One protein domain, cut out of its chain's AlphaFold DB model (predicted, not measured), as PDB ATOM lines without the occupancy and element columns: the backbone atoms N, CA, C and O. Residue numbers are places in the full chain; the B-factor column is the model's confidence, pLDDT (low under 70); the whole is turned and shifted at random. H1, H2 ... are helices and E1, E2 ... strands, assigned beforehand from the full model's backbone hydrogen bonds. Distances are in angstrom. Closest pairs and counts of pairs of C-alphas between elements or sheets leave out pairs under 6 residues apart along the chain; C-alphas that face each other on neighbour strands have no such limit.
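Overview. This is residues 2 to 21, 39 to 139 and 185 to 280 of the 408 residues of an uncharacterized protein of Chromobacterium sp. MWU14-2602 (UniProt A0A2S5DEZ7). Two long helices, H8 and H9, lie side by side and run opposite ways, joined through the strand hairpin E1 E2 at one end, and the helices H4 and H5 cross one face of this pair, H4 over H9 and H5 over H8. H5 is in the middle of the domain, with H3, H7 and H11 packed around it; H6 packs on H3 and H1 on H11, while H2 and the loop residues 89 to 95 stick out. The printed part has 217 residues with eleven named helices and two named strands, in the order H1 to H8, E1, E2, H9, H10, H11; the one sheet, E1 - E2, is antiparallel and the class is mostly helix. The whole is compact, with a radius of gyration of the C-alphas of 18.5 A, and spans 52 by 46 by 44 A.

Along the chain. H1, residues 2 to 11, begins at C-alpha 2 at (396.482, 396.694, 480.309), and H2 holds residues 15 to 21. After the first cut come H3, residues 44 to 52, H4, residues 66 to 82 and 24.1 A long, H5, residues 108 to 119 and 20.0 A long, and H6, residues 124 to 131. After the second cut come H7, residues 187 to 196, and H8, residues 200 to 220, the longest helix with 29.8 A from first to last C-alpha; it begins at C-alpha 200 at (404.360, 398.305, 468.411). E1, residues 222 to 227, and E2, residues 230 to 235, are 15.3 A and 15.9 A long. H9, residues 237 to 254, is 24.4 A long. H10 holds residues 261 to 266, and H11, residues 272 to 279, ends at C-alpha 279 at (394.027, 409.337, 478.080).

Arrangement. H5 is the hub and touches five helices. It touches H8 about perpendicular, at 76 degrees, closest at the C-alphas of Ala 119 and Met 204, 5.4 A apart. H4 and H5 form a helical hairpin at a steep tilt of 43 degrees, closest at the C-alphas of Tyr 75 and Asp 109, 6.0 A. H5 touches H3 at a shallow tilt of 25 degrees (C-alphas of Leu 49 and Leu 117, 7.0 A) and H11 at 21 degrees, opposite ways, where the C-alphas of Ile 111 and Val 277 are 6.6 A apart. H5 and H7 only just touch, with 3 pairs of C-alphas within 8 A, the closest those of Leu 114 and Leu 187, 6.6 A. H8 and H9 touch at a shallow tilt of 11 degrees, opposite ways, closest at the C-alphas of Leu 217 and Gly 239, 6.4 A. H4 touches H9 at a steep tilt of 69 degrees, only just short of perpendicular, with the C-alphas of Ala 77 and Arg 244 5.3 A apart. E1 and E2 form a hairpin; N 225 and O 232 are 3.0 A apart and N 232 and O 225 2.8 A, within hydrogen-bond range. H6 touches H3 (C-alphas of Phe 44 and Ala 131, 6.9 A), and H1 touches H11 (Thr 10 and Ala 279, C-alphas 5.6 A). H2 touches no helix, and H10 is close to H11 but not clearly touching, the C-alphas of Arg 264 and Glu 278 being 7.8 A apart. Every O i to N i+4 pair is within hydrogen-bond range in H1, H2, H3, H4, H6, H7, H8, H9 and H11; in H10 it is 1 of 2, and in H5 3 of 8, beside 7 of 9 O i to N i+3 pairs.

Size, cuts and confidence. The C-alphas of Glu 4 and Gly 228, the two farthest apart, are 55.4 A apart. Residues 22 to 38 are not printed, with 20.8 A from C-alpha 21 to C-alpha 39, and residues 140 to 184 are not printed, with 28.6 A from C-alpha 139 to C-alpha 185. The links H3 to H4, 13 residues, and H4 to H5, 25 residues, are long. The mean pLDDT of the printed part is 86.7; 27 residues are under 70, namely 2 to 15, 58, 89 to 96, 98 to 99 and 103 to 104.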
ATOM      1  N   TRP A   2     396.298 395.722 481.412       56.59
ATOM      2  CA  TRP A   2     396.482 396.694 480.309       56.59
ATOM      3  C   TRP A   2     395.850 398.060 480.626       56.59
ATOM      4  O   TRP A   2     396.498 399.103 480.524       56.59
ATOM      5  N   ASP A   3     394.627 398.026 481.157       60.97
ATOM      6  CA  ASP A   3     393.922 399.227 481.596       60.97
ATOM      7  C   ASP A   3     394.593 399.893 482.799       60.97
ATOM      8  O   ASP A   3     394.545 401.104 482.888       60.97
ATOM      9  N   GLU A   4     395.311 399.173 483.668       61.84
ATOM     10  CA  GLU A   4     396.022 399.776 484.813       61.84
ATOM     11  C   GLU A   4     397.252 400.584 484.384       61.84
ATOM     12  O   GLU A   4     397.538 401.616 484.982       61.84
ATOM     13  N   THR A   5     397.954 400.172 483.320       63.91
ATOM     14  CA  THR A   5     399.095 400.941 482.782       63.91
ATOM     15  C   THR A   5     398.613 402.246 482.145       63.91
ATOM     16  O   THR A   5     399.170 403.310 482.406       63.91
ATOM     17  N   ILE A   6     397.536 402.185 481.355       67.75
ATOM     18  CA  ILE A   6     396.915 403.378 480.758       67.75
ATOM     19  C   ILE A   6     396.236 404.228 481.842       67.75
ATOM     20  O   ILE A   6     396.305 405.454 481.805       67.75
ATOM     21  N   HIS A   7     395.660 403.603 482.868       62.91
ATOM     22  CA  HIS A   7     395.081 404.308 484.004       62.91
ATOM     23  C   HIS A   7     396.155 405.015 484.845       62.91
ATOM     24  O   HIS A   7     395.950 406.152 485.272       62.91
ATOM     25  N   GLY A   8     397.339 404.418 485.000       59.31
ATOM     26  CA  GLY A   8     398.506 405.060 485.611       59.31
ATOM     27  C   GLY A   8     398.964 406.299 484.838       59.31
ATOM     28  O   GLY A   8     399.273 407.324 485.450       59.31
ATOM     29  N   LEU A   9     398.894 406.259 483.498       61.53
ATOM     30  CA  LEU A   9     399.085 407.449 482.660       61.53
ATOM     31  C   LEU A   9     398.005 408.510 482.927       61.53
ATOM     32  O   LEU A   9     398.330 409.691 482.981       61.53
ATOM     33  N   THR A  10     396.744 408.129 483.166       58.56
ATOM     34  CA  THR A  10     395.671 409.101 483.468       58.56
ATOM     35  C   THR A  10     395.746 409.724 484.870       58.56
ATOM     36  O   THR A  10     395.482 410.918 485.011       58.56
ATOM     37  N   GLN A  11     396.096 408.963 485.917       48.81
ATOM     38  CA  GLN A  11     396.023 409.439 487.309       48.81
ATOM     39  C   GLN A  11     397.209 410.326 487.715       48.81
ATOM     40  O   GLN A  11     397.019 411.307 488.433       48.81
ATOM     41  N   ALA A  12     398.417 410.053 487.212       47.69
ATOM     42  CA  ALA A  12     399.611 410.846 487.526       47.69
ATOM     43  C   ALA A  12     399.599 412.262 486.901       47.69
ATOM     44  O   ALA A  12     400.454 413.094 487.209       47.69
ATOM     45  N   ARG A  13     398.635 412.555 486.015       57.66
ATOM     46  CA  ARG A  13     398.702 413.663 485.047       57.66
ATOM     47  C   ARG A  13     397.507 414.622 485.078       57.66
ATOM     48  O   ARG A  13     397.323 415.408 484.153       57.66
ATOM     49  N   ALA A  14     396.686 414.586 486.127       67.00
ATOM     50  CA  ALA A  14     395.616 415.567 486.296       67.00
ATOM     51  C   ALA A  14     396.197 416.988 486.431       67.00
ATOM     52  O   ALA A  14     397.187 417.185 487.122       67.00
ATOM     53  N   LEU A  15     395.545 418.017 485.872       69.75
ATOM     54  CA  LEU A  15     396.005 419.417 486.007       69.75
ATOM     55  C   LEU A  15     396.281 419.827 487.465       69.75
ATOM     56  O   LEU A  15     397.135 420.665 487.722       69.75
ATOM     57  N   ARG A  16     395.577 419.222 488.432       76.81
ATOM     58  CA  ARG A  16     395.820 419.435 489.861       76.81
ATOM     59  C   ARG A  16     397.207 418.949 490.305       76.81
ATOM     60  O   ARG A  16     397.865 419.691 491.024       76.81
ATOM     61  N   SER A  17     397.673 417.784 489.840       77.19
ATOM     62  CA  SER A  17     399.004 417.267 490.199       77.19
ATOM     63  C   SER A  17     400.126 418.163 489.672       77.19
ATOM     64  O   SER A  17     401.141 418.323 490.343       77.19
ATOM     65  N   LEU A  18     399.916 418.826 488.527       79.25
ATOM     66  CA  LEU A  18     400.847 419.834 488.005       79.25
ATOM     67  C   LEU A  18     401.004 421.021 488.967       79.25
ATOM     68  O   LEU A  18     402.120 421.460 489.221       79.25
ATOM     69  N   VAL A  19     399.900 421.520 489.536       81.31
ATOM     70  CA  VAL A  19     399.940 422.640 490.495       81.31
ATOM     71  C   VAL A  19     400.492 422.196 491.853       81.31
ATOM     72  O   VAL A  19     401.160 422.979 492.517       81.31
ATOM     73  N   ASP A  20     400.205 420.967 492.285       81.56
ATOM     74  CA  ASP A  20     400.707 420.412 493.550       81.56
ATOM     75  C   ASP A  20     402.223 420.193 493.532       81.56
ATOM     76  O   ASP A  20     402.876 420.417 494.546       81.56
ATOM     77  N   GLY A  21     402.782 419.815 492.379       74.19
ATOM     78  CA  GLY A  21     404.228 419.683 492.196       74.19
ATOM     79  C   GLY A  21     404.969 421.011 492.015       74.19
ATOM     80  O   GLY A  21     406.184 421.049 492.191       74.19
ATOM     81  N   LEU A  39     409.709 433.445 476.900       96.19
ATOM     82  CA  LEU A  39     410.882 432.953 477.651       96.19
ATOM     83  C   LEU A  39     411.932 432.307 476.744       96.19
ATOM     84  O   LEU A  39     413.127 432.555 476.908       96.19
ATOM     85  N   PHE A  40     411.489 431.506 475.780       94.31
ATOM     86  CA  PHE A  40     412.343 430.797 474.834       94.31
ATOM     87  C   PHE A  40     411.828 430.958 473.407       94.31
ATOM     88  O   PHE A  40     410.622 430.982 473.160       94.31
ATOM     89  N   LEU A  41     412.747 431.046 472.454       90.31
ATOM     90  CA  LEU A  41     412.445 431.090 471.033       90.31
ATOM     91  C   LEU A  41     412.200 429.676 470.506       90.31
ATOM     92  O   LEU A  41     412.977 428.759 470.767       90.31
ATOM     93  N   GLY A  42     411.151 429.533 469.705       79.88
ATOM     94  CA  GLY A  42     410.875 428.310 468.953       79.88
ATOM     95  C   GLY A  42     409.442 427.826 469.097       79.88
ATOM     96  O   GLY A  42     408.697 428.320 469.939       79.88
ATOM     97  N   ASP A  43     409.040 426.923 468.213       85.00
ATOM     98  CA  ASP A  43     407.812 426.120 468.311       85.00
ATOM     99  C   ASP A  43     408.265 424.661 468.334       85.00
ATOM    100  O   ASP A  43     408.493 424.033 467.299       85.00
ATOM    101  N   PHE A  44     408.487 424.154 469.539       87.62
ATOM    102  CA  PHE A  44     409.231 422.936 469.812       87.62
ATOM    103  C   PHE A  44     408.679 421.732 469.055       87.62
ATOM    104  O   PHE A  44     409.425 420.959 468.454       87.62
ATOM    105  N   ILE A  45     407.357 421.561 469.053       89.44
ATOM    106  CA  ILE A  45     406.731 420.433 468.362       89.44
ATOM    107  C   ILE A  45     406.743 420.640 466.851       89.44
ATOM    108  O   ILE A  45     407.051 419.688 466.128       89.44
ATOM    109  N   ALA A  46     406.476 421.851 466.356       88.31
ATOM    110  CA  ALA A  46     406.567 422.121 464.924       88.31
ATOM    111  C   ALA A  46     407.996 421.917 464.390       88.31
ATOM    112  O   ALA A  46     408.176 421.391 463.286       88.31
ATOM    113  N   GLU A  47     409.014 422.268 465.174       90.12
ATOM    114  CA  GLU A  47     410.429 422.039 464.872       90.12
ATOM    115  C   GLU A  47     410.768 420.547 464.854       90.12
ATOM    116  O   GLU A  47     411.348 420.073 463.873       90.12
ATOM    117  N   ALA A  48     410.320 419.782 465.859       92.44
ATOM    118  CA  ALA A  48     410.481 418.324 465.892       92.44
ATOM    119  C   ALA A  48     409.900 417.675 464.632       92.44
ATOM    120  O   ALA A  48     410.551 416.869 463.963       92.44
ATOM    121  N   LEU A  49     408.662 418.045 464.292       93.38
ATOM    122  CA  LEU A  49     407.965 417.516 463.127       93.38
ATOM    123  C   LEU A  49     408.667 417.939 461.833       93.38
ATOM    124  O   LEU A  49     408.834 417.121 460.935       93.38
ATOM    125  N   THR A  50     409.132 419.184 461.735       91.00
ATOM    126  CA  THR A  50     409.875 419.687 460.569       91.00
ATOM    127  C   THR A  50     411.183 418.936 460.350       91.00
ATOM    128  O   THR A  50     411.515 418.572 459.221       91.00
ATOM    129  N   ALA A  51     411.924 418.681 461.425       91.00
ATOM    130  CA  ALA A  51     413.202 417.995 461.352       91.00
ATOM    131  C   ALA A  51     413.043 416.506 461.008       91.00
ATOM    132  O   ALA A  51     413.898 415.944 460.316       91.00
ATOM    133  N   ARG A  52     411.966 415.865 461.483       92.81
ATOM    134  CA  ARG A  52     411.820 414.400 461.474       92.81
ATOM    135  C   ARG A  52     410.839 413.855 460.448       92.81
ATOM    136  O   ARG A  52     411.002 412.715 460.026       92.81
ATOM    137  N   LEU A  53     409.845 414.630 460.025       93.00
ATOM    138  CA  LEU A  53     408.871 414.182 459.034       93.00
ATOM    139  C   LEU A  53     409.352 414.527 457.628       93.00
ATOM    140  O   LEU A  53     409.097 415.615 457.110       93.00
ATOM    141  N   LYS A  54     410.057 413.575 457.015       87.81
ATOM    142  CA  LYS A  54     410.514 413.635 455.623       87.81
ATOM    143  C   LYS A  54     410.253 412.281 454.947       87.81
ATOM    144  O   LYS A  54     410.416 411.256 455.612       87.81
ATOM    145  N   PRO A  55     409.856 412.243 453.664       85.06
ATOM    146  CA  PRO A  55     409.759 410.984 452.933       85.06
ATOM    147  C   PRO A  55     411.150 410.342 452.762       85.06
ATOM    148  O   PRO A  55     412.150 411.046 452.629       85.06
ATOM    149  N   GLU A  56     411.211 409.005 452.773       74.62
ATOM    150  CA  GLU A  56     412.467 408.224 452.762       74.62
ATOM    151  C   GLU A  56     413.307 408.426 451.485       74.62
ATOM    152  O   GLU A  56     414.531 408.309 451.527       74.62
ATOM    153  N   ALA A  57     412.674 408.777 450.362       74.31
ATOM    154  CA  ALA A  57     413.333 409.093 449.098       74.31
ATOM    155  C   ALA A  57     412.653 410.291 448.419       74.31
ATOM    156  O   ALA A  57     411.432 410.415 448.449       74.31
ATOM    157  N   GLY A  58     413.441 411.170 447.791       69.38
ATOM    158  CA  GLY A  58     412.910 412.264 446.966       69.38
ATOM    159  C   GLY A  58     412.337 413.459 447.735       69.38
ATOM    160  O   GLY A  58     411.680 414.299 447.126       69.38
ATOM    161  N   ALA A  59     412.597 413.571 449.042       77.88
ATOM    162  CA  ALA A  59     412.136 414.699 449.843       77.88
ATOM    163  C   ALA A  59     412.598 416.036 449.247       77.88
ATOM    164  O   ALA A  59     413.778 416.387 449.286       77.88
ATOM    165  N   VAL A  60     411.646 416.814 448.733       81.38
ATOM    166  CA  VAL A  60     411.911 418.203 448.369       81.38
ATOM    167  C   VAL A  60     411.970 419.030 449.648       81.38
ATOM    168  O   VAL A  60     410.945 419.263 450.287       81.38
ATOM    169  N   ASP A  61     413.176 419.448 450.028       86.69
ATOM    170  CA  ASP A  61     413.367 420.418 451.103       86.69
ATOM    171  C   ASP A  61     412.895 421.789 450.611       86.69
ATOM    172  O   ASP A  61     413.510 422.388 449.727       86.69
ATOM    173  N   ALA A  62     411.733 422.214 451.094       90.31
ATOM    174  CA  ALA A  62     411.078 423.457 450.727       90.31
ATOM    175  C   ALA A  62     410.244 423.959 451.903       90.31
ATOM    176  O   ALA A  62     409.795 423.174 452.739       90.31
ATOM    177  N   THR A  63     410.006 425.266 451.929       90.19
ATOM    178  CA  THR A  63     409.288 425.929 453.012       90.19
ATOM    179  C   THR A  63     407.901 426.386 452.542       90.19
ATOM    180  O   THR A  63     407.827 427.116 451.548       90.19
ATOM    181  N   PRO A  64     406.799 426.003 453.224       92.00
ATOM    182  CA  PRO A  64     406.758 425.226 454.463       92.00
ATOM    183  C   PRO A  64     407.109 423.740 454.275       92.00
ATOM    184  O   PRO A  64     406.785 423.127 453.254       92.00
ATOM    185  N   SER A  65     407.738 423.169 455.302       93.25
ATOM    186  CA  SER A  65     408.129 421.760 455.379       93.25
ATOM    187  C   SER A  65     406.910 420.830 455.442       93.25
ATOM    188  O   SER A  65     405.781 421.262 455.691       93.25
ATOM    189  N   TYR A  66     407.117 419.519 455.267       94.88
ATOM    190  CA  TYR A  66     406.040 418.541 455.479       94.88
ATOM    191  C   TYR A  66     405.522 418.594 456.917       94.88
ATOM    192  O   TYR A  66     404.314 418.635 457.121       94.88
ATOM    193  N   GLY A  67     406.420 418.653 457.905       94.12
ATOM    194  CA  GLY A  67     406.050 418.777 459.314       94.12
ATOM    195  C   GLY A  67     405.182 420.005 459.597       94.12
ATOM    196  O   GLY A  67     404.148 419.872 460.244       94.12
ATOM    197  N   GLN A  68     405.539 421.168 459.039       92.38
ATOM    198  CA  GLN A  68     404.753 422.405 459.164       92.38
ATOM    199  C   GLN A  68     403.360 422.273 458.546       92.38
ATOM    200  O   GLN A  68     402.372 422.669 459.164       92.38
ATOM    201  N   ILE A  69     403.262 421.692 457.346       94.75
ATOM    202  CA  ILE A  69     401.971 421.472 456.682       94.75
ATOM    203  C   ILE A  69     401.106 420.504 457.500       94.75
ATOM    204  O   ILE A  69     399.938 420.792 457.749       94.75
ATOM    205  N   LEU A  70     401.669 419.379 457.949       95.25
ATOM    206  CA  LEU A  70     400.942 418.375 458.732       95.25
ATOM    207  C   LEU A  70     400.450 418.936 460.065       95.25
ATOM    208  O   LEU A  70     399.298 418.706 460.432       95.25
ATOM    209  N   TYR A  71     401.301 419.685 460.766       92.50
ATOM    210  CA  TYR A  71     400.951 420.282 462.049       92.50
ATOM    211  C   TYR A  71     399.850 421.339 461.892       92.50
ATOM    212  O   TYR A  71     398.809 421.241 462.542       92.50
ATOM    213  N   GLY A  72     400.016 422.280 460.956       91.50
ATOM    214  CA  GLY A  72     399.038 423.344 460.717       91.50
ATOM    215  C   GLY A  72     397.685 422.830 460.216       91.50
ATOM    216  O   GLY A  72     396.634 423.219 460.730       91.50
ATOM    217  N   GLU A  73     397.671 421.915 459.242       94.50
ATOM    218  CA  GLU A  73     396.413 421.361 458.724       94.50
ATOM    219  C   GLU A  73     395.738 420.407 459.722       94.50
ATOM    220  O   GLU A  73     394.506 420.357 459.781       94.50
ATOM    221  N   GLY A  74     396.518 419.701 460.547       93.12
ATOM    222  CA  GLY A  74     396.003 418.908 461.663       93.12
ATOM    223  C   GLY A  74     395.304 419.773 462.713       93.12
ATOM    224  O   GLY A  74     394.177 419.463 463.108       93.12
ATOM    225  N   TYR A  75     395.913 420.901 463.093       89.69
ATOM    226  CA  TYR A  75     395.277 421.893 463.960       89.69
ATOM    227  C   TYR A  75     393.963 422.408 463.372       89.69
ATOM    228  O   TYR A  75     392.943 422.410 464.062       89.69
ATOM    229  N   HIS A  76     393.947 422.801 462.093       91.06
ATOM    230  CA  HIS A  76     392.727 423.291 461.450       91.06
ATOM    231  C   HIS A  76     391.614 422.239 461.444       91.06
ATOM    232  O   HIS A  76     390.481 422.550 461.814       91.06
ATOM    233  N   ALA A  77     391.930 420.989 461.088       92.25
ATOM    234  CA  ALA A  77     390.962 419.895 461.115       92.25
ATOM    235  C   ALA A  77     390.407 419.659 462.527       92.25
ATOM    236  O   ALA A  77     389.194 419.528 462.705       92.25
ATOM    237  N   PHE A  78     391.281 419.642 463.536       89.94
ATOM    238  CA  PHE A  78     390.879 419.504 464.930       89.94
ATOM    239  C   PHE A  78     389.994 420.667 465.384       89.94
ATOM    240  O   PHE A  78     388.917 420.436 465.932       89.94
ATOM    241  N   ALA A  79     390.411 421.910 465.133       87.25
ATOM    242  CA  ALA A  79     389.682 423.109 465.525       87.25
ATOM    243  C   ALA A  79     388.271 423.148 464.921       87.25
ATOM    244  O   ALA A  79     387.316 423.445 465.642       87.25
ATOM    245  N   GLU A  80     388.134 422.788 463.641       89.00
ATOM    246  CA  GLU A  80     386.845 422.628 462.958       89.00
ATOM    247  C   GLU A  80     385.965 421.568 463.649       89.00
ATOM    248  O   GLU A  80     384.794 421.830 463.939       89.00
ATOM    249  N   ASP A  81     386.529 420.400 463.970       86.69
ATOM    250  CA  ASP A  81     385.797 419.281 464.576       86.69
ATOM    251  C   ASP A  81     385.287 419.606 465.990       86.69
ATOM    252  O   ASP A  81     384.180 419.204 466.366       86.69
ATOM    253  N   ILE A  82     386.063 420.357 466.779       83.81
ATOM    254  CA  ILE A  82     385.698 420.674 468.166       83.81
ATOM    255  C   ILE A  82     384.937 421.989 468.331       83.81
ATOM    256  O   ILE A  82     384.403 422.226 469.414       83.81
ATOM    257  N   ALA A  83     384.832 422.836 467.300       82.81
ATOM    258  CA  ALA A  83     384.245 424.178 467.404       82.81
ATOM    259  C   ALA A  83     382.865 424.191 468.089       82.81
ATOM    260  O   ALA A  83     382.606 425.018 468.962       82.81
ATOM    261  N   ARG A  84     381.999 423.223 467.759       76.88
ATOM    262  CA  ARG A  84     380.646 423.091 468.342       76.88
ATOM    263  C   ARG A  84     380.632 422.497 469.754       76.88
ATOM    264  O   ARG A  84     379.645 422.635 470.471       76.88
ATOM    265  N   GLN A  85     381.704 421.812 470.142       76.81
ATOM    266  CA  GLN A  85     381.853 421.164 471.446       76.81
ATOM    267  C   GLN A  85     382.584 422.058 472.453       76.81
ATOM    268  O   GLN A  85     382.559 421.769 473.653       76.81
ATOM    269  N   ARG A  86     383.232 423.140 472.003       78.06
ATOM    270  CA  ARG A  86     383.883 424.114 472.883       78.06
ATOM    271  C   ARG A  86     382.836 424.799 473.757       78.06
ATOM    272  O   ARG A  86     381.783 425.232 473.292       78.06
ATOM    273  N   ARG A  87     383.134 424.932 475.051       74.50
ATOM    274  CA  ARG A  87     382.328 425.786 475.937       74.50
ATOM    275  C   ARG A  87     382.350 427.225 475.392       74.50
ATOM    276  O   ARG A  87     383.433 427.681 475.033       74.50
ATOM    277  N   PRO A  88     381.224 427.950 475.329       71.38
ATOM    278  CA  PRO A  88     381.231 429.344 474.892       71.38
ATOM    279  C   PRO A  88     381.982 430.240 475.889       71.38
ATOM    280  O   PRO A  88     381.968 429.987 477.099       71.38
ATOM    281  N   SER A  89     382.627 431.292 475.383       63.88
ATOM    282  CA  SER A  89     383.158 432.394 476.188       63.88
ATOM    283  C   SER A  89     381.993 433.296 476.623       63.88
ATOM    284  O   SER A  89     381.358 433.952 475.806       63.88
ATOM    285  N   GLY A  90     381.661 433.304 477.917       64.62
ATOM    286  CA  GLY A  90     380.627 434.183 478.483       64.62
ATOM    287  C   GLY A  90     379.330 433.487 478.911       64.62
ATOM    288  O   GLY A  90     379.334 432.334 479.353       64.62
ATOM    289  N   ARG A  91     378.214 434.235 478.873       53.38
ATOM    290  CA  ARG A  91     376.907 433.777 479.375       53.38
ATOM    291  C   ARG A  91     376.412 432.625 478.499       53.38
ATOM    292  O   ARG A  91     376.433 432.709 477.278       53.38
ATOM    293  N   ARG A  92     375.994 431.530 479.133       60.94
ATOM    294  CA  ARG A  92     375.557 430.310 478.447       60.94
ATOM    295  C   ARG A  92     374.310 430.607 477.610       60.94
ATOM    296  O   ARG A  92     373.245 430.830 478.178       60.94
ATOM    297  N   ILE A  93     374.448 430.595 476.288       56.88
ATOM    298  CA  ILE A  93     373.318 430.666 475.359       56.88
ATOM    299  C   ILE A  93     373.058 429.244 474.861       56.88
ATOM    300  O   ILE A  93     373.923 428.631 474.239       56.88
ATOM    301  N   GLY A  94     371.876 428.714 475.177       68.25
ATOM    302  CA  GLY A  94     371.430 427.397 474.726       68.25
ATOM    303  C   GLY A  94     371.819 426.216 475.623       68.25
ATOM    304  O   GLY A  94     372.535 426.326 476.626       68.25
ATOM    305  N   MET A  95     371.279 425.055 475.255       68.69
ATOM    306  CA  MET A  95     371.562 423.781 475.908       68.69
ATOM    307  C   MET A  95     372.983 423.293 475.580       68.69
ATOM    308  O   MET A  95     373.496 423.570 474.496       68.69
ATOM    309  N   PRO A  96     373.649 422.578 476.507       69.81
ATOM    310  CA  PRO A  96     374.945 421.978 476.213       69.81
ATOM    311  C   PRO A  96     374.790 420.915 475.111       69.81
ATOM    312  O   PRO A  96     373.723 420.303 475.020       69.81
ATOM    313  N   PRO A  97     375.840 420.645 474.317       72.75
ATOM    314  CA  PRO A  97     375.818 419.528 473.378       72.75
ATOM    315  C   PRO A  97     375.574 418.204 474.116       72.75
ATOM    316  O   PRO A  97     375.989 418.035 475.270       72.75
ATOM    317  N   ALA A  98     374.906 417.260 473.446       68.56
ATOM    318  CA  ALA A  98     374.732 415.900 473.947       68.56
ATOM    319  C   ALA A  98     376.122 415.282 474.187       68.56
ATOM    320  O   ALA A  98     376.915 415.161 473.260       68.56
ATOM    321  N   GLY A  99     376.453 414.977 475.447       67.50
ATOM    322  CA  GLY A  99     377.794 414.525 475.853       67.50
ATOM    323  C   GLY A  99     378.671 415.575 476.552       67.50
ATOM    324  O   GLY A  99     379.751 415.233 477.036       67.50
ATOM    325  N   GLY A 100     378.190 416.816 476.691       74.25
ATOM    326  CA  GLY A 100     378.868 417.895 477.413       74.25
ATOM    327  C   GLY A 100     379.929 418.625 476.587       74.25
ATOM    328  O   GLY A 100     380.293 418.215 475.490       74.25
ATOM    329  N   TYR A 101     380.415 419.751 477.114       76.25
ATOM    330  CA  TYR A 101     381.482 420.507 476.459       76.25
ATOM    331  C   TYR A 101     382.814 419.771 476.567       76.25
ATOM    332  O   TYR A 101     383.148 419.244 477.631       76.25
ATOM    333  N   THR A 102     383.591 419.790 475.487       72.44
ATOM    334  CA  THR A 102     384.971 419.318 475.531       72.44
ATOM    335  C   THR A 102     385.850 420.304 476.304       72.44
ATOM    336  O   THR A 102     385.621 421.518 476.289       72.44
ATOM    337  N   LEU A 103     386.843 419.759 477.008       64.88
ATOM    338  CA  LEU A 103     387.943 420.532 477.593       64.88
ATOM    339  C   LEU A 103     389.108 420.694 476.603       64.88
ATOM    340  O   LEU A 103     390.028 421.449 476.885       64.88
ATOM    341  N   ALA A 104     389.060 419.993 475.465       65.19
ATOM    342  CA  ALA A 104     390.048 420.090 474.402       65.19
ATOM    343  C   ALA A 104     389.873 421.416 473.639       65.19
ATOM    344  O   ALA A 104     388.764 421.744 473.215       65.19
ATOM    345  N   GLN A 105     390.946 422.191 473.493       71.81
ATOM    346  CA  GLN A 105     390.953 423.540 472.900       71.81
ATOM    347  C   GLN A 105     392.285 423.844 472.198       71.81
ATOM    348  O   GLN A 105     393.065 422.916 471.992       71.81
ATOM    349  N   GLU A 106     392.538 425.102 471.801       73.25
ATOM    350  CA  GLU A 106     393.831 425.527 471.245       73.25
ATOM    351  C   GLU A 106     394.998 424.990 472.094       73.25
ATOM    352  O   GLU A 106     395.009 425.163 473.318       73.25
ATOM    353  N   GLY A 107     395.945 424.286 471.459       71.75
ATOM    354  CA  GLY A 107     397.089 423.645 472.113       71.75
ATOM    355  C   GLY A 107     396.859 422.200 472.562       71.75
ATOM    356  O   GLY A 107     397.805 421.482 472.871       71.75
ATOM    357  N   THR A 108     395.610 421.719 472.591       75.94
ATOM    358  CA  THR A 108     395.331 420.295 472.868       75.94
ATOM    359  C   THR A 108     395.725 419.400 471.695       75.94
ATOM    360  O   THR A 108     396.040 418.229 471.890       75.94
ATOM    361  N   ASP A 109     395.737 419.955 470.488       80.00
ATOM    362  CA  ASP A 109     396.141 419.299 469.247       80.00
ATOM    363  C   ASP A 109     397.602 418.848 469.236       80.00
ATOM    364  O   ASP A 109     397.942 417.918 468.508       80.00
ATOM    365  N   THR A 110     398.445 419.408 470.105       88.00
ATOM    366  CA  THR A 110     399.841 418.992 470.251       88.00
ATOM    367  C   THR A 110     399.983 417.481 470.493       88.00
ATOM    368  O   THR A 110     400.962 416.881 470.054       88.00
ATOM    369  N   ILE A 111     398.992 416.812 471.104       91.62
ATOM    370  CA  ILE A 111     399.030 415.352 471.304       91.62
ATOM    371  C   ILE A 111     398.999 414.570 469.990       91.62
ATOM    372  O   ILE A 111     399.491 413.446 469.935       91.62
ATOM    373  N   PHE A 112     398.474 415.147 468.910       92.81
ATOM    374  CA  PHE A 112     398.474 414.513 467.593       92.81
ATOM    375  C   PHE A 112     399.880 414.451 466.986       92.81
ATOM    376  O   PHE A 112     400.121 413.671 466.076       92.81
ATOM    377  N   ALA A 113     400.865 415.164 467.533       94.31
ATOM    378  CA  ALA A 113     402.254 414.911 467.172       94.31
ATOM    379  C   ALA A 113     402.736 413.522 467.636       94.31
ATOM    380  O   ALA A 113     403.615 412.947 467.000       94.31
ATOM    381  N   LEU A 114     402.156 412.949 468.702       95.31
ATOM    382  CA  LEU A 114     402.646 411.716 469.330       95.31
ATOM    383  C   LEU A 114     402.722 410.525 468.352       95.31
ATOM    384  O   LEU A 114     403.809 409.957 468.234       95.31
ATOM    385  N   PRO A 115     401.658 410.148 467.607       96.44
ATOM    386  CA  PRO A 115     401.748 409.058 466.631       96.44
ATOM    387  C   PRO A 115     402.801 409.292 465.546       96.44
ATOM    388  O   PRO A 115     403.504 408.360 465.162       96.44
ATOM    389  N   MET A 116     402.917 410.532 465.062       96.81
ATOM    390  CA  MET A 116     403.841 410.882 463.983       96.81
ATOM    391  C   MET A 116     405.298 410.822 464.448       96.81
ATOM    392  O   MET A 116     406.146 410.276 463.746       96.81
ATOM    393  N   LEU A 117     405.584 411.338 465.644       95.94
ATOM    394  CA  LEU A 117     406.921 411.322 466.233       95.94
ATOM    395  C   LEU A 117     407.378 409.893 466.545       95.94
ATOM    396  O   LEU A 117     408.490 409.526 466.172       95.94
ATOM    397  N   LEU A 118     406.508 409.057 467.127       96.12
ATOM    398  CA  LEU A 118     406.813 407.638 467.353       96.12
ATOM    399  C   LEU A 118     407.116 406.907 466.036       96.12
ATOM    400  O   LEU A 118     408.114 406.195 465.937       96.12
ATOM    401  N   ALA A 119     406.298 407.127 465.001       96.00
ATOM    402  CA  ALA A 119     406.497 406.520 463.685       96.00
ATOM    403  C   ALA A 119     407.795 406.976 462.999       96.00
ATOM    404  O   ALA A 119     408.384 406.204 462.242       96.00
ATOM    405  N   ALA A 120     408.248 408.199 463.287       94.31
ATOM    406  CA  ALA A 120     409.514 408.761 462.818       94.31
ATOM    407  C   ALA A 120     410.728 408.366 463.688       94.31
ATOM    408  O   ALA A 120     411.829 408.904 463.500       94.31
ATOM    409  N   GLY A 121     410.538 407.457 464.652       93.50
ATOM    410  CA  GLY A 121     411.588 406.981 465.552       93.50
ATOM    411  C   GLY A 121     412.135 408.070 466.472       93.50
ATOM    412  O   GLY A 121     413.306 408.027 466.837       93.50
ATOM    413  N   VAL A 122     411.325 409.082 466.783       93.62
ATOM    414  CA  VAL A 122     411.687 410.112 467.754       93.62
ATOM    415  C   VAL A 122     411.530 409.538 469.148       93.62
ATOM    416  O   VAL A 122     410.474 408.996 469.479       93.62
ATOM    417  N   ASP A 123     412.567 409.702 469.960       89.56
ATOM    418  CA  ASP A 123     412.568 409.370 471.375       89.56
ATOM    419  C   ASP A 123     412.659 410.636 472.247       89.56
ATOM    420  O   ASP A 123     412.702 411.779 471.775       89.56
ATOM    421  N   TYR A 124     412.615 410.431 473.561       85.50
ATOM    422  CA  TYR A 124     412.605 411.535 474.507       85.50
ATOM    423  C   TYR A 124     413.980 412.219 474.598       85.50
ATOM    424  O   TYR A 124     414.047 413.418 474.860       85.50
ATOM    425  N   ALA A 125     415.066 411.487 474.335       88.06
ATOM    426  CA  ALA A 125     416.415 412.043 474.307       88.06
ATOM    427  C   ALA A 125     416.579 413.045 473.156       88.06
ATOM    428  O   ALA A 125     417.121 414.127 473.361       88.06
ATOM    429  N   TYR A 126     416.024 412.741 471.982       90.75
ATOM    430  CA  TYR A 126     415.978 413.669 470.857       90.75
ATOM    431  C   TYR A 126     415.217 414.955 471.205       90.75
ATOM    432  O   TYR A 126     415.699 416.060 470.959       90.75
ATOM    433  N   LEU A 127     414.030 414.815 471.808       89.75
ATOM    434  CA  LEU A 127     413.217 415.950 472.247       89.75
ATOM    435  C   LEU A 127     413.957 416.808 473.289       89.75
ATOM    436  O   LEU A 127     413.962 418.031 473.183       89.75
ATOM    437  N   ALA A 128     414.632 416.180 474.250       86.75
ATOM    438  CA  ALA A 128     415.492 416.860 475.212       86.75
ATOM    439  C   ALA A 128     416.618 417.651 474.523       86.75
ATOM    440  O   ALA A 128     416.743 418.855 474.722       86.75
ATOM    441  N   GLU A 129     417.399 417.003 473.656       89.56
ATOM    442  CA  GLU A 129     418.524 417.625 472.947       89.56
ATOM    443  C   GLU A 129     418.081 418.796 472.057       89.56
ATOM    444  O   GLU A 129     418.812 419.769 471.867       89.56
ATOM    445  N   MET A 130     416.885 418.711 471.477       89.38
ATOM    446  CA  MET A 130     416.309 419.801 470.699       89.38
ATOM    447  C   MET A 130     415.892 420.975 471.593       89.38
ATOM    448  O   MET A 130     416.194 422.117 471.263       89.38
ATOM    449  N   ALA A 131     415.276 420.714 472.751       87.00
ATOM    450  CA  ALA A 131     414.877 421.773 473.679       87.00
ATOM    451  C   ALA A 131     416.093 422.523 474.234       87.00
ATOM    452  O   ALA A 131     416.072 423.746 474.296       87.00
ATOM    453  N   LEU A 132     417.181 421.819 474.559       87.38
ATOM    454  CA  LEU A 132     418.426 422.433 475.050       87.38
ATOM    455  C   LEU A 132     419.107 423.339 474.008       87.38
ATOM    456  O   LEU A 132     419.954 424.156 474.358       87.38
ATOM    457  N   ARG A 133     418.737 423.215 472.727       87.50
ATOM    458  CA  ARG A 133     419.181 424.107 471.646       87.50
ATOM    459  C   ARG A 133     418.265 425.315 471.443       87.50
ATOM    460  O   ARG A 133     418.629 426.211 470.684       87.50
ATOM    461  N   SER A 134     417.105 425.353 472.100       85.56
ATOM    462  CA  SER A 134     416.199 426.497 472.059       85.56
ATOM    463  C   SER A 134     416.872 427.698 472.718       85.56
ATOM    464  O   SER A 134     417.263 427.665 473.887       85.56
ATOM    465  N   ALA A 135     417.040 428.767 471.946       90.50
ATOM    466  CA  ALA A 135     417.613 430.000 472.455       90.50
ATOM    467  C   ALA A 135     416.631 430.677 473.418       90.50
ATOM    468  O   ALA A 135     415.434 430.751 473.142       90.50
ATOM    469  N   ALA A 136     417.130 431.226 474.525       94.69
ATOM    470  CA  ALA A 136     416.328 432.119 475.353       94.69
ATOM    471  C   ALA A 136     415.886 433.337 474.527       94.69
ATOM    472  O   ALA A 136     416.661 433.872 473.726       94.69
ATOM    473  N   THR A 137     414.657 433.802 474.737       96.44
ATOM    474  CA  THR A 137     414.207 435.066 474.149       96.44
ATOM    475  C   THR A 137     415.115 436.183 474.666       96.44
ATOM    476  O   THR A 137     415.396 436.212 475.871       96.44
ATOM    477  N   PRO A 138     415.615 437.099 473.811       97.75
ATOM    478  CA  PRO A 138     416.556 438.105 474.277       97.75
ATOM    479  C   PRO A 138     415.969 438.894 475.452       97.75
ATOM    480  O   PRO A 138     414.802 439.284 475.449       97.75
ATOM    481  N   GLY A 139     416.768 439.054 476.507       98.00
ATOM    482  CA  GLY A 139     416.349 439.719 477.741       98.00
ATOM    483  C   GLY A 139     415.502 438.895 478.713       98.00
ATOM    484  O   GLY A 139     415.238 439.394 479.808       98.00
ATOM    485  N   PHE A 185     403.686 414.643 477.820       88.62
ATOM    486  CA  PHE A 185     403.793 414.035 476.494       88.62
ATOM    487  C   PHE A 185     404.354 412.604 476.608       88.62
ATOM    488  O   PHE A 185     405.557 412.456 476.826       88.62
ATOM    489  N   PRO A 186     403.518 411.541 476.537       89.88
ATOM    490  CA  PRO A 186     403.912 410.168 476.883       89.88
ATOM    491  C   PRO A 186     404.717 409.458 475.790       89.88
ATOM    492  O   PRO A 186     404.345 408.369 475.374       89.88
ATOM    493  N   LEU A 187     405.785 410.047 475.265       90.69
ATOM    494  CA  LEU A 187     406.517 409.429 474.157       90.69
ATOM    495  C   LEU A 187     407.151 408.087 474.581       90.69
ATOM    496  O   LEU A 187     406.830 407.039 474.020       90.69
ATOM    497  N   ALA A 188     407.968 408.103 475.639       89.69
ATOM    498  CA  ALA A 188     408.639 406.910 476.152       89.69
ATOM    499  C   ALA A 188     407.648 405.904 476.757       89.69
ATOM    500  O   ALA A 188     407.771 404.694 476.556       89.69
ATOM    501  N   GLU A 189     406.630 406.384 477.479       90.00
ATOM    502  CA  GLU A 189     405.635 405.500 478.080       90.00
ATOM    503  C   GLU A 189     404.719 404.860 477.037       90.00
ATOM    504  O   GLU A 189     404.349 403.694 477.199       90.00
ATOM    505  N   ALA A 190     404.378 405.577 475.961       92.31
ATOM    506  CA  ALA A 190     403.630 405.008 474.848       92.31
ATOM    507  C   ALA A 190     404.443 403.912 474.165       92.31
ATOM    508  O   ALA A 190     403.941 402.800 474.020       92.31
ATOM    509  N   GLU A 191     405.704 404.177 473.814       93.88
ATOM    510  CA  GLU A 191     406.576 403.165 473.217       93.88
ATOM    511  C   GLU A 191     406.700 401.922 474.104       93.88
ATOM    512  O   GLU A 191     406.432 400.804 473.651       93.88
ATOM    513  N   ALA A 192     407.034 402.104 475.383       92.19
ATOM    514  CA  ALA A 192     407.176 401.000 476.324       92.19
ATOM    515  C   ALA A 192     405.875 400.193 476.462       92.19
ATOM    516  O   ALA A 192     405.911 398.960 476.468       92.19
ATOM    517  N   CYS A 193     404.724 400.869 476.537       91.81
ATOM    518  CA  CYS A 193     403.409 400.232 476.590       91.81
ATOM    519  C   CYS A 193     403.139 399.406 475.322       91.81
ATOM    520  O   CYS A 193     402.843 398.211 475.396       91.81
ATOM    521  N   LEU A 194     403.308 400.009 474.145       94.25
ATOM    522  CA  LEU A 194     403.066 399.353 472.863       94.25
ATOM    523  C   LEU A 194     403.983 398.142 472.647       94.25
ATOM    524  O   LEU A 194     403.521 397.101 472.171       94.25
ATOM    525  N   ARG A 195     405.265 398.244 473.021       95.19
ATOM    526  CA  ARG A 195     406.231 397.138 472.933       95.19
ATOM    527  C   ARG A 195     405.896 396.008 473.898       95.19
ATOM    528  O   ARG A 195     405.814 394.862 473.466       95.19
ATOM    529  N   ARG A 196     405.633 396.324 475.171       93.69
ATOM    530  CA  ARG A 196     405.266 395.339 476.206       93.69
ATOM    531  C   ARG A 196     404.066 394.487 475.799       93.69
ATOM    532  O   ARG A 196     403.991 393.318 476.157       93.69
ATOM    533  N   HIS A 197     403.138 395.068 475.045       92.38
ATOM    534  CA  HIS A 197     401.920 394.396 474.605       92.38
ATOM    535  C   HIS A 197     401.991 393.832 473.182       92.38
ATOM    536  O   HIS A 197     400.962 393.431 472.644       92.38
ATOM    537  N   GLY A 198     403.174 393.810 472.555       95.88
ATOM    538  CA  GLY A 198     403.348 393.278 471.199       95.88
ATOM    539  C   GLY A 198     402.557 394.043 470.131       95.88
ATOM    540  O   GLY A 198     402.272 393.503 469.067       95.88
ATOM    541  N   ARG A 199     402.169 395.295 470.408       96.19
ATOM    542  CA  ARG A 199     401.366 396.143 469.512       96.19
ATOM    543  C   ARG A 199     402.204 397.108 468.679       96.19
ATOM    544  O   ARG A 199     401.696 397.622 467.690       96.19
ATOM    545  N   TRP A 200     403.469 397.328 469.048       96.75
ATOM    546  CA  TRP A 200     404.360 398.305 468.411       96.75
ATOM    547  C   TRP A 200     404.336 398.249 466.879       96.75
ATOM    548  O   TRP A 200     404.000 399.242 466.245       96.75
ATOM    549  N   GLY A 201     404.624 397.087 466.280       97.69
ATOM    550  CA  GLY A 201     404.705 396.960 464.820       97.69
ATOM    551  C   GLY A 201     403.395 397.313 464.107       97.69
ATOM    552  O   GLY A 201     403.411 398.047 463.127       97.69
ATOM    553  N   MET A 202     402.260 396.846 464.632       97.44
ATOM    554  CA  MET A 202     400.932 397.110 464.064       97.44
ATOM    555  C   MET A 202     400.555 398.599 464.152       97.44
ATOM    556  O   MET A 202     400.102 399.182 463.172       97.44
ATOM    557  N   GLU A 203     400.749 399.218 465.317       97.50
ATOM    558  CA  GLU A 203     400.377 400.618 465.568       97.50
ATOM    559  C   GLU A 203     401.288 401.586 464.796       97.50
ATOM    560  O   GLU A 203     400.818 402.575 464.233       97.50
ATOM    561  N   MET A 204     402.588 401.278 464.707       97.69
ATOM    562  CA  MET A 204     403.527 402.068 463.908       97.69
ATOM    563  C   MET A 204     403.285 401.898 462.412       97.69
ATOM    564  O   MET A 204     403.344 402.889 461.693       97.69
ATOM    565  N   ALA A 205     402.927 400.700 461.933       97.56
ATOM    566  CA  ALA A 205     402.566 400.504 460.528       97.56
ATOM    567  C   ALA A 205     401.364 401.374 460.116       97.56
ATOM    568  O   ALA A 205     401.353 401.921 459.011       97.56
ATOM    569  N   LEU A 206     400.387 401.548 461.013       97.44
ATOM    570  CA  LEU A 206     399.233 402.419 460.791       97.44
ATOM    571  C   LEU A 206     399.641 403.899 460.695       97.44
ATOM    572  O   LEU A 206     399.274 404.583 459.741       97.44
ATOM    573  N   ALA A 207     400.445 404.382 461.647       97.50
ATOM    574  CA  ALA A 207     400.945 405.757 461.635       97.50
ATOM    575  C   ALA A 207     401.863 406.038 460.429       97.50
ATOM    576  O   ALA A 207     401.766 407.091 459.801       97.50
ATOM    577  N   GLN A 208     402.704 405.077 460.042       97.44
ATOM    578  CA  GLN A 208     403.545 405.165 458.848       97.44
ATOM    579  C   GLN A 208     402.719 405.172 457.557       97.44
ATOM    580  O   GLN A 208     403.068 405.889 456.623       97.44
ATOM    581  N   ALA A 209     401.621 404.411 457.486       97.38
ATOM    582  CA  ALA A 209     400.704 404.471 456.348       97.38
ATOM    583  C   ALA A 209     400.080 405.864 456.207       97.38
ATOM    584  O   ALA A 209     400.109 406.431 455.118       97.38
ATOM    585  N   TYR A 210     399.619 406.454 457.314       97.81
ATOM    586  CA  TYR A 210     399.148 407.839 457.329       97.81
ATOM    587  C   TYR A 210     400.212 408.826 456.831       97.81
ATOM    588  O   TYR A 210     399.912 409.645 455.964       97.81
ATOM    589  N   LEU A 211     401.451 408.732 457.327       97.31
ATOM    590  CA  LEU A 211     402.538 409.618 456.897       97.31
ATOM    591  C   LEU A 211     402.847 409.470 455.403       97.31
ATOM    592  O   LEU A 211     402.993 410.480 454.722       97.31
ATOM    593  N   ARG A 212     402.881 408.241 454.868       96.38
ATOM    594  CA  ARG A 212     403.080 408.009 453.427       96.38
ATOM    595  C   ARG A 212     401.979 408.646 452.584       96.38
ATOM    596  O   ARG A 212     402.294 409.354 451.632       96.38
ATOM    597  N   ASP A 213     400.715 408.435 452.948       97.19
ATOM    598  CA  ASP A 213     399.576 409.038 452.241       97.19
ATOM    599  C   ASP A 213     399.661 410.569 452.278       97.19
ATOM    600  O   ASP A 213     399.420 411.250 451.283       97.19
ATOM    601  N   ALA A 214     400.016 411.117 453.438       97.06
ATOM    602  CA  ALA A 214     400.097 412.549 453.640       97.06
ATOM    603  C   ALA A 214     401.262 413.182 452.863       97.06
ATOM    604  O   ALA A 214     401.084 414.240 452.264       97.06
ATOM    605  N   PHE A 215     402.425 412.527 452.811       96.56
ATOM    606  CA  PHE A 215     403.545 412.964 451.977       96.56
ATOM    607  C   PHE A 215     403.185 412.914 450.492       96.56
ATOM    608  O   PHE A 215     403.398 413.904 449.801       96.56
ATOM    609  N   ALA A 216     402.539 411.841 450.026       95.25
ATOM    610  CA  ALA A 216     402.083 411.740 448.640       95.25
ATOM    611  C   ALA A 216     401.081 412.848 448.266       95.25
ATOM    612  O   ALA A 216     401.155 413.405 447.171       95.25
ATOM    613  N   LEU A 217     400.169 413.208 449.178       96.56
ATOM    614  CA  LEU A 217     399.267 414.348 448.988       96.56
ATOM    615  C   LEU A 217     400.023 415.673 448.912       96.56
ATOM    616  O   LEU A 217     399.691 416.506 448.073       96.56
ATOM    617  N   ILE A 218     401.010 415.885 449.784       96.25
ATOM    618  CA  ILE A 218     401.818 417.107 449.781       96.25
ATOM    619  C   ILE A 218     402.593 417.212 448.470       96.25
ATOM    620  O   ILE A 218     402.484 418.230 447.800       96.25
ATOM    621  N   ASP A 219     403.285 416.156 448.053       94.31
ATOM    622  CA  ASP A 219     404.072 416.153 446.818       94.31
ATOM    623  C   ASP A 219     403.203 416.327 445.571       94.31
ATOM    624  O   ASP A 219     403.518 417.135 444.701       94.31
ATOM    625  N   GLY A 220     402.080 415.609 445.494       95.19
ATOM    626  CA  GLY A 220     401.191 415.655 444.334       95.19
ATOM    627  C   GLY A 220     400.378 416.945 444.206       95.19
ATOM    628  O   GLY A 220     399.875 417.237 443.125       95.19
ATOM    629  N   MET A 221     400.229 417.714 445.291       97.12
ATOM    630  CA  MET A 221     399.363 418.902 445.344       97.12
ATOM    631  C   MET A 221     400.123 420.184 445.711       97.12
ATOM    632  O   MET A 221     399.493 421.191 446.075       97.12
ATOM    633  N   SER A 222     401.458 420.143 445.643       96.00
ATOM    634  CA  SER A 222     402.331 421.288 445.862       96.00
ATOM    635  C   SER A 222     403.039 421.751 444.599       96.00
ATOM    636  O   SER A 222     403.579 420.964 443.831       96.00
ATOM    637  N   GLU A 223     403.129 423.068 444.466       96.12
ATOM    638  CA  GLU A 223     404.067 423.725 443.562       96.12
ATOM    639  C   GLU A 223     405.313 424.115 444.358       96.12
ATOM    640  O   GLU A 223     405.204 424.622 445.479       96.12
ATOM    641  N   VAL A 224     406.499 423.875 443.795       95.38
ATOM    642  CA  VAL A 224     407.775 424.256 444.411       95.38
ATOM    643  C   VAL A 224     408.568 425.116 443.442       95.38
ATOM    644  O   VAL A 224     408.749 424.748 442.284       95.38
ATOM    645  N   TRP A 225     409.074 426.247 443.926       95.75
ATOM    646  CA  TRP A 225     409.913 427.160 443.151       95.75
ATOM    647  C   TRP A 225     411.071 427.700 443.996       95.75
ATOM    648  O   TRP A 225     411.101 427.551 445.219       95.75
ATOM    649  N   MET A 226     412.048 428.317 443.331       95.81
ATOM    650  CA  MET A 226     413.153 429.014 443.989       95.81
ATOM    651  C   MET A 226     412.779 430.475 444.249       95.81
ATOM    652  O   MET A 226     412.357 431.179 443.335       95.81
ATOM    653  N   ASP A 227     412.986 430.931 445.479       90.19
ATOM    654  CA  ASP A 227     412.898 432.322 445.922       90.19
ATOM    655  C   ASP A 227     414.260 432.712 446.514       90.19
ATOM    656  O   ASP A 227     414.596 432.390 447.662       90.19
ATOM    657  N   GLY A 228     415.121 433.280 445.665       91.12
ATOM    658  CA  GLY A 228     416.540 433.449 445.968       91.12
ATOM    659  C   GLY A 228     417.223 432.102 446.236       91.12
ATOM    660  O   GLY A 228     417.221 431.213 445.386       91.12
ATOM    661  N   ALA A 229     417.807 431.950 447.427       90.19
ATOM    662  CA  ALA A 229     418.440 430.705 447.872       90.19
ATOM    663  C   ALA A 229     417.462 429.715 448.536       90.19
ATOM    664  O   ALA A 229     417.854 428.596 448.865       90.19
ATOM    665  N   THR A 230     416.200 430.105 448.741       89.06
ATOM    666  CA  THR A 230     415.217 429.306 449.482       89.06
ATOM    667  C   THR A 230     414.262 428.614 448.520       89.06
ATOM    668  O   THR A 230     413.697 429.243 447.628       89.06
ATOM    669  N   ARG A 231     414.025 427.315 448.714       92.44
ATOM    670  CA  ARG A 231     412.932 426.616 448.029       92.44
ATOM    671  C   ARG A 231     411.622 426.918 448.738       92.44
ATOM    672  O   ARG A 231     411.473 426.622 449.921       92.44
ATOM    673  N   ARG A 232     410.666 427.497 448.022       93.62
ATOM    674  CA  ARG A 232     409.320 427.782 448.522       93.62
ATOM    675  C   ARG A 232     408.356 426.725 448.026       93.62
ATOM    676  O   ARG A 232     408.504 426.217 446.919       93.62
ATOM    677  N   ARG A 233     407.364 426.411 448.853       94.38
ATOM    678  CA  ARG A 233     406.289 425.475 448.548       94.38
ATOM    679  C   ARG A 233     404.945 426.183 448.676       94.38
ATOM    680  O   ARG A 233     404.649 426.795 449.699       94.38
ATOM    681  N   HIS A 234     404.089 426.033 447.676       95.56
ATOM    682  CA  HIS A 234     402.674 426.358 447.782       95.56
ATOM    683  C   HIS A 234     401.880 425.061 447.837       95.56
ATOM    684  O   HIS A 234     401.848 424.307 446.871       95.56
ATOM    685  N   PHE A 235     401.244 424.782 448.974       96.19
ATOM    686  CA  PHE A 235     400.316 423.662 449.101       96.19
ATOM    687  C   PHE A 235     398.895 424.129 448.794       96.19
ATOM    688  O   PHE A 235     398.351 424.985 449.507       96.19
ATOM    689  N   SER A 236     398.328 423.584 447.715       97.12
ATOM    690  CA  SER A 236     397.047 424.020 447.156       97.12
ATOM    691  C   SER A 236     395.881 423.846 448.135       97.12
ATOM    692  O   SER A 236     395.879 422.967 448.998       97.12
ATOM    693  N   ASN A 237     394.827 424.651 447.967       97.31
ATOM    694  CA  ASN A 237     393.620 424.560 448.799       97.31
ATOM    695  C   ASN A 237     392.943 423.182 448.716       97.31
ATOM    696  O   ASN A 237     392.474 422.667 449.730       97.31
ATOM    697  N   ALA A 238     392.922 422.569 447.529       97.44
ATOM    698  CA  ALA A 238     392.406 421.214 447.346       97.44
ATOM    699  C   ALA A 238     393.256 420.184 448.112       97.44
ATOM    700  O   ALA A 238     392.706 419.342 448.821       97.44
ATOM    701  N   GLY A 239     394.589 420.304 448.049       97.62
ATOM    702  CA  GLY A 239     395.508 419.481 448.837       97.62
ATOM    703  C   GLY A 239     395.253 419.605 450.341       97.62
ATOM    704  O   GLY A 239     395.131 418.590 451.027       97.62
ATOM    705  N   ARG A 240     395.070 420.831 450.851       98.00
ATOM    706  CA  ARG A 240     394.732 421.088 452.264       98.00
ATOM    707  C   ARG A 240     393.448 420.384 452.686       98.00
ATOM    708  O   ARG A 240     393.425 419.721 453.718       98.00
ATOM    709  N   GLN A 241     392.389 420.468 451.880       97.81
ATOM    710  CA  GLN A 241     391.121 419.791 452.171       97.81
ATOM    711  C   GLN A 241     391.275 418.264 452.222       97.81
ATOM    712  O   GLN A 241     390.798 417.639 453.172       97.81
ATOM    713  N   LEU A 242     391.974 417.670 451.249       98.31
ATOM    714  CA  LEU A 242     392.251 416.230 451.226       98.31
ATOM    715  C   LEU A 242     393.100 415.797 452.425       98.31
ATOM    716  O   LEU A 242     392.803 414.787 453.063       98.31
ATOM    717  N   LEU A 243     394.108 416.590 452.793       98.25
ATOM    718  CA  LEU A 243     394.950 416.305 453.948       98.25
ATOM    719  C   LEU A 243     394.156 416.362 455.261       98.25
ATOM    720  O   LEU A 243     394.286 415.460 456.089       98.25
ATOM    721  N   ARG A 244     393.267 417.352 455.435       97.88
ATOM    722  CA  ARG A 244     392.353 417.418 456.593       97.88
ATOM    723  C   ARG A 244     391.406 416.219 456.647       97.88
ATOM    724  O   ARG A 244     391.128 415.705 457.728       97.88
ATOM    725  N   GLN A 245     390.901 415.750 455.506       97.88
ATOM    726  CA  GLN A 245     390.085 414.530 455.448       97.88
ATOM    727  C   GLN A 245     390.902 413.292 455.837       97.88
ATOM    728  O   GLN A 245     390.441 412.485 456.645       97.88
ATOM    729  N   ARG A 246     392.136 413.168 455.335       98.06
ATOM    730  CA  ARG A 246     393.032 412.061 455.689       98.06
ATOM    731  C   ARG A 246     393.396 412.069 457.172       98.06
ATOM    732  O   ARG A 246     393.405 411.001 457.786       98.06
ATOM    733  N   PHE A 247     393.637 413.251 457.740       97.12
ATOM    734  CA  PHE A 247     393.828 413.462 459.176       97.12
ATOM    735  C   PHE A 247     392.618 412.952 459.964       97.12
ATOM    736  O   PHE A 247     392.778 412.130 460.863       97.12
ATOM    737  N   ARG A 248     391.396 413.369 459.599       96.19
ATOM    738  CA  ARG A 248     390.169 412.907 460.270       96.19
ATOM    739  C   ARG A 248     390.032 411.395 460.218       96.19
ATOM    740  O   ARG A 248     389.813 410.792 461.260       96.19
ATOM    741  N   ARG A 249     390.235 410.793 459.046       97.44
ATOM    742  CA  ARG A 249     390.208 409.338 458.885       97.44
ATOM    743  C   ARG A 249     391.230 408.651 459.792       97.44
ATOM    744  O   ARG A 249     390.886 407.706 460.491       97.44
ATOM    745  N   PHE A 250     392.468 409.146 459.831       97.62
ATOM    746  CA  PHE A 250     393.511 408.564 460.677       97.62
ATOM    747  C   PHE A 250     393.149 408.641 462.164       97.62
ATOM    748  O   PHE A 250     393.099 407.625 462.851       97.62
ATOM    749  N   TYR A 251     392.853 409.837 462.675       95.44
ATOM    750  CA  TYR A 251     392.627 410.011 464.108       95.44
ATOM    751  C   TYR A 251     391.275 409.457 464.566       95.44
ATOM    752  O   TYR A 251     391.206 408.833 465.622       95.44
ATOM    753  N   ARG A 252     390.198 409.639 463.795       92.88
ATOM    754  CA  ARG A 252     388.835 409.280 464.226       92.88
ATOM    755  C   ARG A 252     388.397 407.886 463.822       92.88
ATOM    756  O   ARG A 252     387.664 407.279 464.593       92.88
ATOM    757  N   ASP A 253     388.833 407.385 462.671       94.50
ATOM    758  CA  ASP A 253     388.349 406.098 462.159       94.50
ATOM    759  C   ASP A 253     389.386 405.000 462.405       94.50
ATOM    760  O   ASP A 253     389.057 403.932 462.915       94.50
ATOM    761  N   GLU A 254     390.657 405.275 462.101       96.81
ATOM    762  CA  GLU A 254     391.739 404.288 462.188       96.81
ATOM    763  C   GLU A 254     392.271 404.141 463.623       96.81
ATOM    764  O   GLU A 254     392.358 403.026 464.132       96.81
ATOM    765  N   LEU A 255     392.571 405.247 464.315       95.44
ATOM    766  CA  LEU A 255     392.902 405.233 465.748       95.44
ATOM    767  C   LEU A 255     391.654 405.178 466.642       95.44
ATOM    768  O   LEU A 255     391.736 404.774 467.804       95.44
ATOM    769  N   GLY A 256     390.500 405.583 466.109       93.31
ATOM    770  CA  GLY A 256     389.233 405.603 466.831       93.31
ATOM    771  C   GLY A 256     389.197 406.578 468.007       93.31
ATOM    772  O   GLY A 256     388.616 406.268 469.045       93.31
ATOM    773  N   ILE A 257     389.828 407.746 467.868       91.50
ATOM    774  CA  ILE A 257     389.800 408.825 468.859       91.50
ATOM    775  C   ILE A 257     388.488 409.609 468.737       91.50
ATOM    776  O   ILE A 257     388.025 409.932 467.645       91.50
ATOM    777  N   SER A 258     387.891 409.962 469.873       87.62
ATOM    778  CA  SER A 258     386.776 410.906 469.971       87.62
ATOM    779  C   SER A 258     387.224 412.132 470.737       87.62
ATOM    780  O   SER A 258     388.025 412.047 471.664       87.62
ATOM    781  N   TYR A 259     386.682 413.292 470.387       81.19
ATOM    782  CA  TYR A 259     386.892 414.539 471.124       81.19
ATOM    783  C   TYR A 259     385.781 414.815 472.147       81.19
ATOM    784  O   TYR A 259     385.952 415.672 473.018       81.19
ATOM    785  N   ALA A 260     384.677 414.063 472.076       79.50
ATOM    786  CA  ALA A 260     383.506 414.236 472.921       79.50
ATOM    787  C   ALA A 260     383.674 413.475 474.250       79.50
ATOM    788  O   ALA A 260     383.777 412.243 474.249       79.50
ATOM    789  N   PRO A 261     383.642 414.156 475.411       75.50
ATOM    790  CA  PRO A 261     383.790 413.490 476.705       75.50
ATOM    791  C   PRO A 261     382.725 412.419 476.968       75.50
ATOM    792  O   PRO A 261     383.027 411.392 477.567       75.50
ATOM    793  N   GLY A 262     381.484 412.649 476.522       76.31
ATOM    794  CA  GLY A 262     380.390 411.687 476.657       76.31
ATOM    795  C   GLY A 262     380.652 410.372 475.924       76.31
ATOM    796  O   GLY A 262     380.448 409.310 476.502       76.31
ATOM    797  N   GLU A 263     381.173 410.435 474.697       80.94
ATOM    798  CA  GLU A 263     381.532 409.239 473.927       80.94
ATOM    799  C   GLU A 263     382.678 408.480 474.601       80.94
ATOM    800  O   GLU A 263     382.569 407.275 474.817       80.94
ATOM    801  N   ARG A 264     383.732 409.185 475.038       83.25
ATOM    802  CA  ARG A 264     384.876 408.571 475.741       83.25
ATOM    803  C   ARG A 264     384.486 407.823 477.021       83.25
ATOM    804  O   ARG A 264     385.176 406.895 477.414       83.25
ATOM    805  N   ARG A 265     383.403 408.218 477.700       78.56
ATOM    806  CA  ARG A 265     382.923 407.515 478.908       78.56
ATOM    807  C   ARG A 265     382.225 406.195 478.594       78.56
ATOM    808  O   ARG A 265     382.201 405.318 479.448       78.56
ATOM    809  N   GLY A 266     381.627 406.078 477.410       81.06
ATOM    810  CA  GLY A 266     380.853 404.908 476.997       81.06
ATOM    811  C   GLY A 266     381.631 403.910 476.141       81.06
ATOM    812  O   GLY A 266     381.101 402.844 475.841       81.06
ATOM    813  N   ARG A 267     382.862 404.239 475.725       87.88
ATOM    814  CA  ARG A 267     383.678 403.374 474.870       87.88
ATOM    815  C   ARG A 267     385.173 403.508 475.130       87.88
ATOM    816  O   ARG A 267     385.647 404.523 475.618       87.88
ATOM    817  N   LEU A 268     385.917 402.509 474.673       86.25
ATOM    818  CA  LEU A 268     387.368 402.573 474.535       86.25
ATOM    819  C   LEU A 268     387.719 402.756 473.061       86.25
ATOM    820  O   LEU A 268     387.074 402.151 472.202       86.25
ATOM    821  N   ALA A 269     388.738 403.563 472.762       90.56
ATOM    822  CA  ALA A 269     389.293 403.596 471.413       90.56
ATOM    823  C   ALA A 269     389.756 402.177 470.993       90.56
ATOM    824  O   ALA A 269     390.251 401.409 471.825       90.56
ATOM    825  N   PRO A 270     389.581 401.776 469.729       90.81
ATOM    826  CA  PRO A 270     389.911 400.436 469.255       90.81
ATOM    827  C   PRO A 270     391.415 400.148 469.326       90.81
ATOM    828  O   PRO A 270     391.796 399.033 469.689       90.81
ATOM    829  N   THR A 271     392.265 401.141 469.051       94.81
ATOM    830  CA  THR A 271     393.724 400.975 469.042       94.81
ATOM    831  C   THR A 271     394.365 401.328 470.380       94.81
ATOM    832  O   THR A 271     393.826 402.092 471.187       94.81
ATOM    833  N   ALA A 272     395.548 400.765 470.627       93.19
ATOM    834  CA  ALA A 272     396.343 401.070 471.809       93.19
ATOM    835  C   ALA A 272     396.787 402.529 471.824       93.19
ATOM    836  O   ALA A 272     396.662 403.221 472.837       93.19
ATOM    837  N   LEU A 273     397.254 403.000 470.670       93.94
ATOM    838  CA  LEU A 273     397.711 404.365 470.497       93.94
ATOM    839  C   LEU A 273     396.557 405.365 470.642       93.94
ATOM    840  O   LEU A 273     396.715 406.373 471.326       93.94
ATOM    841  N   GLY A 274     395.372 405.052 470.108       94.00
ATOM    842  CA  GLY A 274     394.171 405.872 470.275       94.00
ATOM    843  C   GLY A 274     393.770 406.039 471.740       94.00
ATOM    844  O   GLY A 274     393.481 407.153 472.177       94.00
ATOM    845  N   ARG A 275     393.839 404.967 472.542       91.25
ATOM    846  CA  ARG A 275     393.556 405.047 473.988       91.25
ATOM    847  C   ARG A 275     394.592 405.879 474.740       91.25
ATOM    848  O   ARG A 275     394.210 406.643 475.618       91.25
ATOM    849  N   ILE A 276     395.877 405.768 474.394       91.12
ATOM    850  CA  ILE A 276     396.938 406.606 474.979       91.12
ATOM    851  C   ILE A 276     396.692 408.086 474.658       91.12
ATOM    852  O   ILE A 276     396.781 408.932 475.551       91.12
ATOM    853  N   VAL A 277     396.339 408.406 473.409       90.94
ATOM    854  CA  VAL A 277     396.007 409.776 472.992       90.94
ATOM    855  C   VAL A 277     394.780 410.300 473.747       90.94
ATOM    856  O   VAL A 277     394.833 411.394 474.299       90.94
ATOM    857  N   GLU A 278     393.693 409.524 473.846       87.94
ATOM    858  CA  GLU A 278     392.486 409.926 474.591       87.94
ATOM    859  C   GLU A 278     392.726 410.102 476.100       87.94
ATOM    860  O   GLU A 278     392.083 410.955 476.721       87.94
ATOM    861  N   ALA A 279     393.634 409.306 476.673       83.94
ATOM    862  CA  ALA A 279     394.027 409.337 478.080       83.94
ATOM    863  C   ALA A 279     394.981 410.492 478.429       83.94
ATOM    864  O   ALA A 279     395.110 410.854 479.600       83.94
ATOM    865  N   SER A 280     395.665 411.061 477.436       84.56
ATOM    866  CA  SER A 280     396.659 412.108 477.656       84.56
ATOM    867  C   SER A 280     395.985 413.430 478.006       84.56
ATOM    868  O   SER A 280     395.203 413.988 477.237       84.56
TER     869      SER A 280